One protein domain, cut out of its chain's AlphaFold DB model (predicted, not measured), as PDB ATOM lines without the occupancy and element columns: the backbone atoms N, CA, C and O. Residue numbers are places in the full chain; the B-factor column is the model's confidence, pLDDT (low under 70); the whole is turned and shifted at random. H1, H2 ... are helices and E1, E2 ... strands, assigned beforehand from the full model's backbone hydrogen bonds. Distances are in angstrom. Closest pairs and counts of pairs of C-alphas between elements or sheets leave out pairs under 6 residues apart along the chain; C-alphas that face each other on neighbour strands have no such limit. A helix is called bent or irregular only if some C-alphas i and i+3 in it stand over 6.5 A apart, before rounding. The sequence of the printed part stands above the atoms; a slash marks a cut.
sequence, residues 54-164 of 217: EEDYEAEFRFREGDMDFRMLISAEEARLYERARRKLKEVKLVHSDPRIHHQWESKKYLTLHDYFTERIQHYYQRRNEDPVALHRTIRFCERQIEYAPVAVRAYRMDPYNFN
ATOM      1  N   GLU A  54     269.552 185.701 129.517       60.22
ATOM      2  CA  GLU A  54     268.447 186.086 128.616       60.22
ATOM      3  C   GLU A  54     268.606 185.465 127.211       60.22
ATOM      4  O   GLU A  54     268.631 186.154 126.194       60.22
ATOM      5  N   GLU A  55     268.735 184.138 127.115       59.53
ATOM      6  CA  GLU A  55     268.481 183.501 125.821       59.53
ATOM      7  C   GLU A  55     266.979 183.469 125.589       59.53
ATOM      8  O   GLU A  55     266.235 182.847 126.350       59.53
ATOM      9  N   ASP A  56     266.563 184.094 124.494       62.59
ATOM     10  CA  ASP A  56     265.234 183.934 123.932       62.59
ATOM     11  C   ASP A  56     265.073 182.468 123.497       62.59
ATOM     12  O   ASP A  56     265.465 182.038 122.406       62.59
ATOM     13  N   TYR A  57     264.556 181.644 124.406       73.25
ATOM     14  CA  TYR A  57     264.106 180.305 124.072       73.25
ATOM     15  C   TYR A  57     262.863 180.423 123.196       73.25
ATOM     16  O   TYR A  57     261.736 180.543 123.669       73.25
ATOM     17  N   GLU A  58     263.095 180.418 121.891       80.19
ATOM     18  CA  GLU A  58     262.056 180.647 120.892       80.19
ATOM     19  C   GLU A  58     261.276 179.375 120.527       80.19
ATOM     20  O   GLU A  58     260.252 179.456 119.846       80.19
ATOM     21  N   ALA A  59     261.737 178.190 120.944       87.56
ATOM     22  CA  ALA A  59     261.110 176.926 120.574       87.56
ATOM     23  C   ALA A  59     261.155 175.868 121.684       87.56
ATOM     24  O   ALA A  59     262.015 175.864 122.561       87.56
ATOM     25  N   GLU A  60     260.227 174.913 121.606       92.31
ATOM     26  CA  GLU A  60     260.194 173.733 122.466       92.31
ATOM     27  C   GLU A  60     260.589 172.495 121.656       92.31
ATOM     28  O   GLU A  60     259.941 172.129 120.670       92.31
ATOM     29  N   PHE A  61     261.648 171.824 122.092       95.12
ATOM     30  CA  PHE A  61     261.997 170.493 121.632       95.12
ATOM     31  C   PHE A  61     261.112 169.462 122.330       95.12
ATOM     32  O   PHE A  61     260.967 169.491 123.552       95.12
ATOM     33  N   ARG A  62     260.560 168.513 121.566       94.69
ATOM     34  CA  ARG A  62     259.796 167.382 122.103       94.69
ATOM     35  C   ARG A  62     260.325 166.069 121.551       94.69
ATOM     36  O   ARG A  62     260.436 165.905 120.336       94.69
ATOM     37  N   PHE A  63     260.563 165.115 122.441       95.00
ATOM     38  CA  PHE A  63     260.914 163.742 122.101       95.00
ATOM     39  C   PHE A  63     259.935 162.787 122.776       95.00
ATOM     40  O   PHE A  63     259.706 162.883 123.981       95.00
ATOM     41  N   ARG A  64     259.361 161.870 121.990       93.69
ATOM     42  CA  ARG A  64     258.457 160.834 122.488       93.69
ATOM     43  C   ARG A  64     258.845 159.475 121.948       93.69
ATOM     44  O   ARG A  64     258.859 159.283 120.734       93.69
ATOM     45  N   GLU A  65     259.105 158.546 122.854       89.75
ATOM     46  CA  GLU A  65     259.396 157.153 122.534       89.75
ATOM     47  C   GLU A  65     258.926 156.260 123.685       89.75
ATOM     48  O   GLU A  65     259.410 156.383 124.809       89.75
ATOM     49  N   GLY A  66     257.979 155.358 123.411       88.25
ATOM     50  CA  GLY A  66     257.404 154.487 124.436       88.25
ATOM     51  C   GLY A  66     256.761 155.281 125.577       88.25
ATOM     52  O   GLY A  66     255.820 156.040 125.356       88.25
ATOM     53  N   ASP A  67     257.278 155.090 126.789       89.69
ATOM     54  CA  ASP A  67     256.864 155.744 128.036       89.69
ATOM     55  C   ASP A  67     257.542 157.106 128.285       89.69
ATOM     56  O   ASP A  67     257.173 157.827 129.212       89.69
ATOM     57  N   MET A  68     258.519 157.485 127.461       93.31
ATOM     58  CA  MET A  68     259.275 158.724 127.615       93.31
ATOM     59  C   MET A  68     258.609 159.880 126.854       93.31
ATOM     60  O   MET A  68     258.556 159.853 125.627       93.31
ATOM     61  N   ASP A  69     258.161 160.923 127.568       95.12
ATOM     62  CA  ASP A  69     257.797 162.245 127.018       95.12
ATOM     63  C   ASP A  69     258.780 163.284 127.564       95.12
ATOM     64  O   ASP A  69     258.691 163.707 128.717       95.12
ATOM     65  N   PHE A  70     259.754 163.660 126.741       96.62
ATOM     66  CA  PHE A  70     260.771 164.645 127.084       96.62
ATOM     67  C   PHE A  70     260.484 165.965 126.380       96.62
ATOM     68  O   PHE A  70     260.181 165.993 125.181       96.62
ATOM     69  N   ARG A  71     260.620 167.064 127.123       95.75
ATOM     70  CA  ARG A  71     260.465 168.425 126.614       95.75
ATOM     71  C   ARG A  71     261.587 169.293 127.146       95.75
ATOM     72  O   ARG A  71     261.947 169.163 128.309       95.75
ATOM     73  N   MET A  72     262.103 170.163 126.293       93.81
ATOM     74  CA  MET A  72     263.179 171.084 126.634       93.81
ATOM     75  C   MET A  72     263.027 172.353 125.810       93.81
ATOM     76  O   MET A  72     262.707 172.296 124.622       93.81
ATOM     77  N   LEU A  73     263.267 173.500 126.432       92.12
ATOM     78  CA  LEU A  73     263.311 174.769 125.722       92.12
ATOM     79  C   LEU A  73     264.647 174.912 124.990       92.12
ATOM     80  O   LEU A  73     265.724 174.698 125.559       92.12
ATOM     81  N   ILE A  74     264.565 175.260 123.710       92.69
ATOM     82  CA  ILE A  74     265.715 175.394 122.824       92.69
ATOM     83  C   ILE A  74     265.735 176.768 122.157       92.69
ATOM     84  O   ILE A  74     264.697 177.377 121.895       92.69
ATOM     85  N   SER A  75     266.939 177.271 121.912       91.56
ATOM     86  CA  SER A  75     267.152 178.549 121.240       91.56
ATOM     87  C   SER A  75     266.789 178.464 119.756       91.56
ATOM     88  O   SER A  75     266.686 177.381 119.165       91.56
ATOM     89  N   ALA A  76     266.658 179.623 119.111       90.25
ATOM     90  CA  ALA A  76     266.439 179.707 117.669       90.25
ATOM     91  C   ALA A  76     267.522 178.969 116.858       90.25
ATOM     92  O   ALA A  76     267.241 178.371 115.817       90.25
ATOM     93  N   GLU A  77     268.776 179.024 117.317       92.12
ATOM     94  CA  GLU A  77     269.911 178.364 116.669       92.12
ATOM     95  C   GLU A  77     269.803 176.839 116.770       92.12
ATOM     96  O   GLU A  77     269.904 176.136 115.761       92.12
ATOM     97  N   GLU A  78     269.526 176.331 117.970       94.94
ATOM     98  CA  GLU A  78     269.338 174.904 118.242       94.94
ATOM     99  C   GLU A  78     268.145 174.337 117.460       94.94
ATOM    100  O   GLU A  78     268.245 173.273 116.844       94.94
ATOM    101  N   ALA A  79     267.040 175.084 117.376       94.06
ATOM    102  CA  ALA A  79     265.880 174.697 116.577       94.06
ATOM    103  C   ALA A  79     266.230 174.578 115.085       94.06
ATOM    104  O   ALA A  79     265.867 173.598 114.426       94.06
ATOM    105  N   ARG A  80     267.002 175.532 114.543       95.06
ATOM    106  CA  ARG A  80     267.485 175.475 113.150       95.06
ATOM    107  C   ARG A  80     268.437 174.304 112.917       95.06
ATOM    108  O   ARG A  80     268.395 173.703 111.840       95.06
ATOM    109  N   LEU A  81     269.310 173.990 113.876       96.31
ATOM    110  CA  LEU A  81     270.197 172.823 113.822       96.31
ATOM    111  C   LEU A  81     269.382 171.531 113.730       96.31
ATOM    112  O   LEU A  81     269.569 170.757 112.787       96.31
ATOM    113  N   TYR A  82     268.413 171.357 114.626       95.69
ATOM    114  CA  TYR A  82     267.550 170.181 114.635       95.69
ATOM    115  C   TYR A  82     266.721 170.046 113.346       95.69
ATOM    116  O   TYR A  82     266.681 168.978 112.732       95.69
ATOM    117  N   GLU A  83     266.115 171.132 112.857       95.75
ATOM    118  CA  GLU A  83     265.331 171.111 111.613       95.75
ATOM    119  C   GLU A  83     266.189 170.848 110.364       95.75
ATOM    120  O   GLU A  83     265.726 170.232 109.397       95.75
ATOM    121  N   ARG A  84     267.465 171.261 110.353       97.06
ATOM    122  CA  ARG A  84     268.414 170.849 109.303       97.06
ATOM    123  C   ARG A  84     268.658 169.341 109.341       97.06
ATOM    124  O   ARG A  84     268.531 168.692 108.303       97.06
ATOM    125  N   ALA A  85     268.930 168.776 110.515       96.62
ATOM    126  CA  ALA A  85     269.162 167.341 110.657       96.62
ATOM    127  C   ALA A  85     267.913 166.513 110.294       96.62
ATOM    128  O   ALA A  85     267.995 165.503 109.591       96.62
ATOM    129  N   ARG A  86     266.724 166.998 110.669       96.44
ATOM    130  CA  ARG A  86     265.435 166.397 110.302       96.44
ATOM    131  C   ARG A  86     265.188 166.409 108.793       96.44
ATOM    132  O   ARG A  86     264.720 165.407 108.252       96.44
ATOM    133  N   ARG A  87     265.484 167.518 108.103       97.00
ATOM    134  CA  ARG A  87     265.418 167.579 106.631       97.00
ATOM    135  C   ARG A  87     266.379 166.584 105.998       97.00
ATOM    136  O   ARG A  87     265.970 165.853 105.100       97.00
ATOM    137  N   LYS A  88     267.598 166.474 106.532       96.12
ATOM    138  CA  LYS A  88     268.586 165.532 106.011       96.12
ATOM    139  C   LYS A  88     268.135 164.075 106.126       96.12
ATOM    140  O   LYS A  88     268.270 163.322 105.166       96.12
ATOM    141  N   LEU A  89     267.516 163.697 107.245       95.69
ATOM    142  CA  LEU A  89     266.906 162.372 107.401       95.69
ATOM    143  C   LEU A  89     265.835 162.099 106.334       95.69
ATOM    144  O   LEU A  89     265.783 160.998 105.791       95.69
ATOM    145  N   LYS A  90     264.984 163.085 106.014       96.12
ATOM    146  CA  LYS A  90     263.964 162.933 104.962       96.12
ATOM    147  C   LYS A  90     264.603 162.686 103.597       96.12
ATOM    148  O   LYS A  90     264.174 161.773 102.905       96.12
ATOM    149  N   GLU A  91     265.631 163.454 103.238       96.19
ATOM    150  CA  GLU A  91     266.380 163.253 101.989       96.19
ATOM    151  C   GLU A  91     266.973 161.842 101.911       96.19
ATOM    152  O   GLU A  91     266.807 161.149 100.912       96.19
ATOM    153  N   VAL A  92     267.613 161.380 102.989       94.75
ATOM    154  CA  VAL A  92     268.221 160.043 103.045       94.75
ATOM    155  C   VAL A  92     267.175 158.944 102.874       94.75
ATOM    156  O   VAL A  92     267.427 157.994 102.137       94.75
ATOM    157  N   LYS A  93     265.996 159.083 103.496       94.00
ATOM    158  CA  LYS A  93     264.894 158.116 103.356       94.00
ATOM    159  C   LYS A  93     264.341 158.029 101.927       94.00
ATOM    160  O   LYS A  93     263.761 157.006 101.583       94.00
ATOM    161  N   LEU A  94     264.508 159.073 101.109       94.62
ATOM    162  CA  LEU A  94     264.107 159.062  99.697       94.62
ATOM    163  C   LEU A  94     265.140 158.375  98.796       94.62
ATOM    164  O   LEU A  94     264.767 157.782  97.789       94.62
ATOM    165  N   VAL A  95     266.427 158.485  99.133       94.69
ATOM    166  CA  VAL A  95     267.534 158.012  98.283       94.69
ATOM    167  C   VAL A  95     267.964 156.588  98.633       94.69
ATOM    168  O   VAL A  95     268.296 155.804  97.748       94.69
ATOM    169  N   HIS A  96     267.972 156.241  99.918       91.62
ATOM    170  CA  HIS A  96     268.428 154.943 100.402       91.62
ATOM    171  C   HIS A  96     267.241 154.092 100.838       91.62
ATOM    172  O   HIS A  96     266.352 154.584 101.525       91.62
ATOM    173  N   SER A  97     267.243 152.804 100.495       90.25
ATOM    174  CA  SER A  97     266.213 151.844 100.915       90.25
ATOM    175  C   SER A  97     266.594 151.025 102.154       90.25
ATOM    176  O   SER A  97     265.721 150.393 102.741       90.25
ATOM    177  N   ASP A  98     267.869 151.029 102.562       94.06
ATOM    178  CA  ASP A  98     268.363 150.235 103.692       94.06
ATOM    179  C   ASP A  98     267.849 150.783 105.043       94.06
ATOM    180  O   ASP A  98     268.199 151.912 105.422       94.06
ATOM    181  N   PRO A  99     267.084 149.987 105.820       92.69
ATOM    182  CA  PRO A  99     266.606 150.381 107.143       92.69
ATOM    183  C   PRO A  99     267.725 150.738 108.129       92.69
ATOM    184  O   PRO A  99     267.538 151.616 108.971       92.69
ATOM    185  N   ARG A 100     268.906 150.113 108.032       93.75
ATOM    186  CA  ARG A 100     270.041 150.412 108.925       93.75
ATOM    187  C   ARG A 100     270.542 151.834 108.722       93.75
ATOM    188  O   ARG A 100     270.800 152.545 109.691       93.75
ATOM    189  N   ILE A 101     270.602 152.278 107.467       93.44
ATOM    190  CA  ILE A 101     270.946 153.662 107.129       93.44
ATOM    191  C   ILE A 101     269.888 154.602 107.714       93.44
ATOM    192  O   ILE A 101     270.230 155.619 108.313       93.44
ATOM    193  N   HIS A 102     268.600 154.265 107.616       94.00
ATOM    194  CA  HIS A 102     267.542 155.106 108.186       94.00
ATOM    195  C   HIS A 102     267.666 155.248 109.700       94.00
ATOM    196  O   HIS A 102     267.576 156.370 110.194       94.00
ATOM    197  N   HIS A 103     267.912 154.149 110.417       94.06
ATOM    198  CA  HIS A 103     268.113 154.159 111.866       94.06
ATOM    199  C   HIS A 103     269.350 154.964 112.273       94.06
ATOM    200  O   HIS A 103     269.268 155.792 113.178       94.06
ATOM    201  N   GLN A 104     270.461 154.819 111.548       95.31
ATOM    202  CA  GLN A 104     271.659 155.623 111.787       95.31
ATOM    203  C   GLN A 104     271.377 157.125 111.623       95.31
ATOM    204  O   GLN A 104     271.760 157.941 112.460       95.31
ATOM    205  N   TRP A 105     270.694 157.526 110.550       95.69
ATOM    206  CA  TRP A 105     270.373 158.939 110.330       95.69
ATOM    207  C   TRP A 105     269.308 159.465 111.298       95.69
ATOM    208  O   TRP A 105     269.293 160.655 111.618       95.69
ATOM    209  N   GLU A 106     268.427 158.594 111.785       95.31
ATOM    210  CA  GLU A 106     267.476 158.917 112.842       95.31
ATOM    211  C   GLU A 106     268.178 159.170 114.177       95.31
ATOM    212  O   GLU A 106     267.880 160.175 114.824       95.31
ATOM    213  N   SER A 107     269.166 158.345 114.525       95.94
ATOM    214  CA  SER A 107     270.067 158.589 115.651       95.94
ATOM    215  C   SER A 107     270.781 159.941 115.507       95.94
ATOM    216  O   SER A 107     270.613 160.825 116.351       95.94
ATOM    217  N   LYS A 108     271.466 160.177 114.375       96.31
ATOM    218  CA  LYS A 108     272.200 161.431 114.097       96.31
ATOM    219  C   LYS A 108     271.340 162.686 114.226       96.31
ATOM    220  O   LYS A 108     271.811 163.714 114.714       96.31
ATOM    221  N   LYS A 109     270.069 162.617 113.819       96.75
ATOM    222  CA  LYS A 109     269.115 163.724 113.969       96.75
ATOM    223  C   LYS A 109     268.989 164.169 115.429       96.75
ATOM    224  O   LYS A 109     268.967 165.367 115.690       96.75
ATOM    225  N   TYR A 110     268.891 163.228 116.364       96.62
ATOM    226  CA  TYR A 110     268.788 163.544 117.789       96.62
ATOM    227  C   TYR A 110     270.149 163.858 118.419       96.62
ATOM    228  O   TYR A 110     270.218 164.730 119.284       96.62
ATOM    229  N   LEU A 111     271.228 163.220 117.961       96.94
ATOM    230  CA  LEU A 111     272.580 163.503 118.453       96.94
ATOM    231  C   LEU A 111     273.092 164.890 118.049       96.94
ATOM    232  O   LEU A 111     273.878 165.467 118.783       96.94
ATOM    233  N   THR A 112     272.560 165.497 116.983       97.44
ATOM    234  CA  THR A 112     272.968 166.845 116.533       97.44
ATOM    235  C   THR A 112     272.929 167.901 117.651       97.44
ATOM    236  O   THR A 112     273.819 168.742 117.720       97.44
ATOM    237  N   LEU A 113     271.916 167.882 118.529       97.12
ATOM    238  CA  LEU A 113     271.849 168.822 119.659       97.12
ATOM    239  C   LEU A 113     272.879 168.490 120.744       97.12
ATOM    240  O   LEU A 113     273.513 169.390 121.284       97.12
ATOM    241  N   HIS A 114     273.066 167.203 121.031       97.62
ATOM    242  CA  HIS A 114     274.069 166.742 121.985       97.62
ATOM    243  C   HIS A 114     275.487 167.131 121.541       97.62
ATOM    244  O   HIS A 114     276.248 167.675 122.340       97.62
ATOM    245  N   ASP A 115     275.811 166.914 120.264       97.75
ATOM    246  CA  ASP A 115     277.102 167.249 119.658       97.75
ATOM    247  C   ASP A 115     277.328 168.764 119.649       97.75
ATOM    248  O   ASP A 115     278.398 169.241 120.020       97.75
ATOM    249  N   TYR A 116     276.285 169.536 119.333       97.94
ATOM    250  CA  TYR A 116     276.330 170.990 119.434       97.94
ATOM    251  C   TYR A 116     276.665 171.461 120.857       97.94
ATOM    252  O   TYR A 116     277.513 172.338 121.034       97.94
ATOM    253  N   PHE A 117     276.055 170.872 121.891       97.81
ATOM    254  CA  PHE A 117     276.403 171.213 123.271       97.81
ATOM    255  C   PHE A 117     277.856 170.860 123.598       97.81
ATOM    256  O   PHE A 117     278.535 171.686 124.206       97.81
ATOM    257  N   THR A 118     278.365 169.711 123.138       98.12
ATOM    258  CA  THR A 118     279.790 169.351 123.267       98.12
ATOM    259  C   THR A 118     280.695 170.431 122.679       98.12
ATOM    260  O   THR A 118     281.600 170.913 123.362       98.12
ATOM    261  N   GLU A 119     280.437 170.852 121.438       97.94
ATOM    262  CA  GLU A 119     281.231 171.884 120.759       97.94
ATOM    263  C   GLU A 119     281.223 173.204 121.542       97.94
ATOM    264  O   GLU A 119     282.262 173.853 121.703       97.94
ATOM    265  N   ARG A 120     280.063 173.600 122.082       97.19
ATOM    266  CA  ARG A 120     279.938 174.817 122.894       97.19
ATOM    267  C   ARG A 120     280.672 174.708 124.227       97.19
ATOM    268  O   ARG A 120     281.372 175.653 124.586       97.19
ATOM    269  N   ILE A 121     280.562 173.580 124.931       97.31
ATOM    270  CA  ILE A 121     281.300 173.330 126.181       97.31
ATOM    271  C   ILE A 121     282.797 173.488 125.927       97.31
ATOM    272  O   ILE A 121     283.446 174.282 126.601       97.31
ATOM    273  N   GLN A 122     283.333 172.806 124.913       97.25
ATOM    274  CA  GLN A 122     284.757 172.867 124.577       97.25
ATOM    275  C   GLN A 122     285.199 174.294 124.227       97.25
ATOM    276  O   GLN A 122     286.211 174.769 124.743       97.25
ATOM    277  N   HIS A 123     284.419 174.996 123.399       96.19
ATOM    278  CA  HIS A 123     284.720 176.367 122.992       96.19
ATOM    279  C   HIS A 123     284.822 177.329 124.183       96.19
ATOM    280  O   HIS A 123     285.762 178.123 124.268       96.19
ATOM    281  N   TYR A 124     283.851 177.287 125.097       93.38
ATOM    282  CA  TYR A 124     283.820 178.206 126.232       93.38
ATOM    283  C   TYR A 124     284.771 177.781 127.354       93.38
ATOM    284  O   TYR A 124     285.420 178.643 127.947       93.38
ATOM    285  N   TYR A 125     284.944 176.483 127.601       92.38
ATOM    286  CA  TYR A 125     285.809 175.995 128.675       92.38
ATOM    287  C   TYR A 125     287.279 176.380 128.465       92.38
ATOM    288  O   TYR A 125     287.967 176.762 129.416       92.38
ATOM    289  N   GLN A 126     287.745 176.362 127.210       93.31
ATOM    290  CA  GLN A 126     289.088 176.826 126.837       93.31
ATOM    291  C   GLN A 126     289.318 178.302 127.186       93.31
ATOM    292  O   GLN A 126     290.436 178.698 127.493       93.31
ATOM    293  N   ARG A 127     288.253 179.110 127.184       90.81
ATOM    294  CA  ARG A 127     288.293 180.565 127.390       90.81
ATOM    295  C   ARG A 127     287.842 180.982 128.790       90.81
ATOM    296  O   ARG A 127     287.751 182.178 129.065       90.81
ATOM    297  N   ARG A 128     287.565 180.021 129.682       88.38
ATOM    298  CA  ARG A 128     286.905 180.256 130.980       88.38
ATOM    299  C   ARG A 128     287.642 181.230 131.903       88.38
ATOM    300  O   ARG A 128     286.995 181.901 132.695       88.38
ATOM    301  N   ASN A 129     288.967 181.323 131.772       85.31
ATOM    302  CA  ASN A 129     289.819 182.204 132.580       85.31
ATOM    303  C   ASN A 129     290.080 183.575 131.925       85.31
ATOM    304  O   ASN A 129     290.603 184.480 132.570       85.31
ATOM    305  N   GLU A 130     289.746 183.736 130.644       85.88
ATOM    306  CA  GLU A 130     290.040 184.943 129.860       85.88
ATOM    307  C   GLU A 130     288.792 185.814 129.683       85.88
ATOM    308  O   GLU A 130     288.835 187.044 129.820       85.88
ATOM    309  N   ASP A 131     287.673 185.154 129.387       79.25
ATOM    310  CA  ASP A 131     286.377 185.762 129.147       79.25
ATOM    311  C   ASP A 131     285.492 185.571 130.387       79.25
ATOM    312  O   ASP A 131     285.164 184.437 130.751       79.25
ATOM    313  N   PRO A 132     285.060 186.666 131.034       75.00
ATOM    314  CA  PRO A 132     284.325 186.593 132.290       75.00
ATOM    315  C   PRO A 132     282.902 186.016 132.148       75.00
ATOM    316  O   PRO A 132     282.212 185.833 133.152       75.00
ATOM    317  N   VAL A 133     282.448 185.727 130.923       84.69
ATOM    318  CA  VAL A 133     281.176 185.049 130.627       84.69
ATOM    319  C   VAL A 133     281.396 183.587 130.224       84.69
ATOM    320  O   VAL A 133     280.475 182.775 130.321       84.69
ATOM    321  N   ALA A 134     282.604 183.210 129.801       88.38
ATOM    322  CA  ALA A 134     282.875 181.882 129.261       88.38
ATOM    323  C   ALA A 134     282.709 180.765 130.300       88.38
ATOM    324  O   ALA A 134     282.164 179.713 129.971       88.38
ATOM    325  N   LEU A 135     283.075 180.994 131.565       87.44
ATOM    326  CA  LEU A 135     282.795 180.025 132.631       87.44
ATOM    327  C   LEU A 135     281.284 179.775 132.784       87.44
ATOM    328  O   LEU A 135     280.839 178.631 132.766       87.44
ATOM    329  N   HIS A 136     280.482 180.842 132.829       86.94
ATOM    330  CA  HIS A 136     279.020 180.742 132.933       86.94
ATOM    331  C   HIS A 136     278.400 180.036 131.727       86.94
ATOM    332  O   HIS A 136     277.540 179.172 131.883       86.94
ATOM    333  N   ARG A 137     278.868 180.360 130.517       89.94
ATOM    334  CA  ARG A 137     278.459 179.673 129.285       89.94
ATOM    335  C   ARG A 137     278.817 178.192 129.330       89.94
ATOM    336  O   ARG A 137     277.994 177.372 128.941       89.94
ATOM    337  N   THR A 138     280.000 177.848 129.833       93.50
ATOM    338  CA  THR A 138     280.423 176.453 129.986       93.50
ATOM    339  C   THR A 138     279.474 175.696 130.902       93.50
ATOM    340  O   THR A 138     278.934 174.674 130.483       93.50
ATOM    341  N   ILE A 139     279.229 176.214 132.112       91.12
ATOM    342  CA  ILE A 139     278.319 175.600 133.091       91.12
ATOM    343  C   ILE A 139     276.942 175.400 132.462       91.12
ATOM    344  O   ILE A 139     276.431 174.284 132.449       91.12
ATOM    345  N   ARG A 140     276.398 176.442 131.825       90.44
ATOM    346  CA  ARG A 140     275.100 176.366 131.154       90.44
ATOM    347  C   ARG A 140     275.054 175.266 130.099       90.44
ATOM    348  O   ARG A 140     274.108 174.489 130.073       90.44
ATOM    349  N   PHE A 141     276.029 175.197 129.194       95.50
ATOM    350  CA  PHE A 141     276.011 174.162 128.159       95.50
ATOM    351  C   PHE A 141     276.224 172.759 128.740       95.50
ATOM    352  O   PHE A 141     275.627 171.814 128.227       95.50
ATOM    353  N   CYS A 142     276.975 172.621 129.839       96.38
ATOM    354  CA  CYS A 142     277.052 171.364 130.585       96.38
ATOM    355  C   CYS A 142     275.677 170.960 131.131       96.38
ATOM    356  O   CYS A 142     275.236 169.835 130.908       96.38
ATOM    357  N   GLU A 143     274.971 171.883 131.788       95.25
ATOM    358  CA  GLU A 143     273.621 171.657 132.316       95.25
ATOM    359  C   GLU A 143     272.634 171.288 131.204       95.25
ATOM    360  O   GLU A 143     271.921 170.294 131.336       95.25
ATOM    361  N   ARG A 144     272.650 172.014 130.077       95.44
ATOM    362  CA  ARG A 144     271.814 171.716 128.899       95.44
ATOM    363  C   ARG A 144     272.096 170.327 128.340       95.44
ATOM    364  O   ARG A 144     271.165 169.585 128.032       95.44
ATOM    365  N   GLN A 145     273.367 169.944 128.229       98.12
ATOM    366  CA  GLN A 145     273.728 168.612 127.752       98.12
ATOM    367  C   GLN A 145     273.260 167.519 128.721       98.12
ATOM    368  O   GLN A 145     272.698 166.516 128.288       98.12
ATOM    369  N   ILE A 146     273.415 167.738 130.032       97.94
ATOM    370  CA  ILE A 146     272.957 166.820 131.085       97.94
ATOM    371  C   ILE A 146     271.424 166.708 131.123       97.94
ATOM    372  O   ILE A 146     270.894 165.625 131.394       97.94
ATOM    373  N   GLU A 147     270.700 167.802 130.881       96.62
ATOM    374  CA  GLU A 147     269.242 167.810 130.734       96.62
ATOM    375  C   GLU A 147     268.821 166.963 129.527       96.62
ATOM    376  O   GLU A 147     267.945 166.108 129.650       96.62
ATOM    377  N   TYR A 148     269.506 167.132 128.393       97.88
ATOM    378  CA  TYR A 148     269.250 166.405 127.148       97.88
ATOM    379  C   TYR A 148     269.720 164.936 127.162       97.88
ATOM    380  O   TYR A 148     269.308 164.138 126.313       97.88
ATOM    381  N   ALA A 149     270.545 164.543 128.138       97.69
ATOM    382  CA  ALA A 149     271.164 163.221 128.226       97.69
ATOM    383  C   ALA A 149     270.192 162.033 128.035       97.69
ATOM    384  O   ALA A 149     270.551 161.110 127.305       97.69
ATOM    385  N   PRO A 150     268.959 162.010 128.589       96.69
ATOM    386  CA  PRO A 150     268.023 160.907 128.356       96.69
ATOM    387  C   PRO A 150     267.708 160.672 126.872       96.69
ATOM    388  O   PRO A 150     267.615 159.525 126.436       96.69
ATOM    389  N   VAL A 151     267.571 161.747 126.086       97.31
ATOM    390  CA  VAL A 151     267.321 161.665 124.638       97.31
ATOM    391  C   VAL A 151     268.575 161.188 123.916       97.31
ATOM    392  O   VAL A 151     268.485 160.318 123.052       97.31
ATOM    393  N   ALA A 152     269.747 161.699 124.300       97.31
ATOM    394  CA  ALA A 152     271.024 161.274 123.731       97.31
ATOM    395  C   ALA A 152     271.284 159.774 123.962       97.31
ATOM    396  O   ALA A 152     271.640 159.067 123.024       97.31
ATOM    397  N   VAL A 153     271.006 159.253 125.164       96.62
ATOM    398  CA  VAL A 153     271.115 157.815 125.470       96.62
ATOM    399  C   VAL A 153     270.235 156.978 124.539       96.62
ATOM    400  O   VAL A 153     270.684 155.954 124.023       96.62
ATOM    401  N   ARG A 154     268.983 157.395 124.306       95.38
ATOM    402  CA  ARG A 154     268.089 156.710 123.358       95.38
ATOM    403  C   ARG A 154     268.643 156.774 121.940       95.38
ATOM    404  O   ARG A 154     268.724 155.743 121.284       95.38
ATOM    405  N   ALA A 155     269.092 157.947 121.508       95.50
ATOM    406  CA  ALA A 155     269.649 158.145 120.179       95.50
ATOM    407  C   ALA A 155     270.896 157.284 119.929       95.50
ATOM    408  O   ALA A 155     270.970 156.628 118.893       95.50
ATOM    409  N   TYR A 156     271.839 157.202 120.872       95.75
ATOM    410  CA  TYR A 156     273.004 156.320 120.740       95.75
ATOM    411  C   TYR A 156     272.599 154.848 120.611       95.75
ATOM    412  O   TYR A 156     273.138 154.145 119.765       95.75
ATOM    413  N   ARG A 157     271.591 154.397 121.366       92.75
ATOM    414  CA  ARG A 157     271.062 153.023 121.276       92.75
ATOM    415  C   ARG A 157     270.308 152.727 119.973       92.75
ATOM    416  O   ARG A 157     270.107 151.559 119.656       92.75
ATOM    417  N   MET A 158     269.864 153.751 119.240       91.25
ATOM    418  CA  MET A 158     269.245 153.592 117.917       91.25
ATOM    419  C   MET A 158     270.275 153.373 116.805       91.25
ATOM    420  O   MET A 158     269.896 152.910 115.729       91.25
ATOM    421  N   ASP A 159     271.542 153.750 117.010       92.44
ATOM    422  CA  ASP A 159     272.566 153.624 115.974       92.44
ATOM    423  C   ASP A 159     272.974 152.149 115.818       92.44
ATOM    424  O   ASP A 159     273.543 151.571 116.743       92.44
ATOM    425  N   PRO A 160     272.735 151.511 114.655       90.88
ATOM    426  CA  PRO A 160     273.081 150.105 114.457       90.88
ATOM    427  C   PRO A 160     274.595 149.841 114.422       90.88
ATOM    428  O   PRO A 160     275.002 148.679 114.379       90.88
ATOM    429  N   TYR A 161     275.423 150.889 114.393       89.81
ATOM    430  CA  TYR A 161     276.880 150.795 114.361       89.81
ATOM    431  C   TYR A 161     277.542 151.173 115.688       89.81
ATOM    432  O   TYR A 161     278.762 151.050 115.793       89.81
ATOM    433  N   ASN A 162     276.773 151.625 116.684       86.94
ATOM    434  CA  ASN A 162     277.307 151.997 117.986       86.94
ATOM    435  C   ASN A 162     276.692 151.141 119.099       86.94
ATOM    436  O   ASN A 162     275.477 151.006 119.203       86.94
ATOM    437  N   PHE A 163     277.548 150.565 119.939       81.94
ATOM    438  CA  PHE A 163     277.142 149.623 120.985       81.94
ATOM    439  C   PHE A 163     277.294 150.194 122.398       81.94
ATOM    440  O   PHE A 163     276.660 149.684 123.319       81.94
ATOM    441  N   ASN A 164     278.081 151.262 122.563       90.75
ATOM    442  CA  ASN A 164     278.393 151.858 123.860       90.75
ATOM    443  C   ASN A 164     278.068 153.357 123.863       90.75
ATOM    444  O   ASN A 164     278.090 154.022 122.826       90.75
TER     445      ASN A 164
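Overview. This is residues 54 to 164 of the 217 residues of an uncharacterized protein of Kroppenstedtia eburnea (UniProt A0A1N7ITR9). Three helices zigzag back and forth, with the long, kinked H2 in the middle: H1 runs alongside its residues 102 to 113, and the bent H3 folds back along it, arm H3a beside residues 114 to 125 and arm H3b beside residues 103 to 114. A two-stranded hairpin, E1 and E2, lies across from H2 on the side where H1 and H3 stand apart from each other, near residues 76 to 82 of H1 and residues 150 to 154 of H3b, and keeps apart from H2. The printed part has 111 residues, with two named strands and then three named helices along the chain, E1, E2, H1, H2 and H3; the sheet is antiparallel and the class is mostly helix. The whole is only just compact, close to loose, with a radius of gyration of the C-alphas of 15.5 A, and elongated, spanning 50 by 28 by 28 A.

Along the chain. E1, residues 59 to 65, begins at C-alpha 59 (261.110, 176.926, 120.574) and is 19.9 A long. E2, residues 68 to 74, is 18.5 A long. H1, residues 76 to 95, is 29.1 A long. H2, residues 99 to 125, is 38.6 A long and begins at C-alpha 99 (266.606, 150.381, 107.143). H2 has a kink of 43 degrees near residue 111; it is neither bent nor irregular, but only just: C-alphas 110 and 113 are 6.4 A apart. H3, residues 134 to 158, was assigned as one helix by its hydrogen bonds but is bent, with C-alphas 147 and 150 7.4 A apart. Its arms are H3a, residues 134 to 147, 19.6 A long, and H3b, residues 150 to 158, 12.8 A long, ending at C-alpha 158 (269.245, 153.592, 117.917).

Arrangement. E1 and E2 form an antiparallel hairpin at 163 degrees, with N 61 and O 72 at 2.8 A and N 70 and O 63 at 2.9 A, within hydrogen-bond range. The closest C-alphas of E1 and H1 are those of Ala 59 and Ala 79, 6.6 A apart; those of E1 and H3b are Phe 63 and Val 151, 7.2 A apart. E2 and H3a are near each other, with 6 pairs of C-alphas within 10 A. H1 and H2 form a helical hairpin and touch, closest at the C-alphas of Ala 85 and Lys 109, 4.9 A, at a shallow tilt of 24 degrees, opposite ways. H2 and H3a form another and touch, closest at the C-alphas of Tyr 124 and Ala 134, 4.9 A, at a shallow tilt of 28 degrees, opposite ways. H2 and H3b touch, closest at the C-alphas of Ser 107 and Ala 155, 4.6 A, at a steep tilt of 41 degrees, opposite ways. The helix packing is mostly aligned, only just, with 2 of 3 touching pairs at a shallow tilt. H3a and H3b stand at a steep tilt of 62 degrees. H1 is apart from both arms. Every O i to N i+4 pair is within hydrogen-bond range in H1, H3a and H3b, and 20 of 23 are in H2.

Size, cuts and confidence. The two C-alphas farthest apart are those of Ser 97 and Pro 132, 50.2 A. The printed part has no cut and no long link; the link from H2 to H3, 8 residues, is short, and the others are tight. The mean pLDDT of the printed part is 92.4, and residues 54 to 56 are under 70.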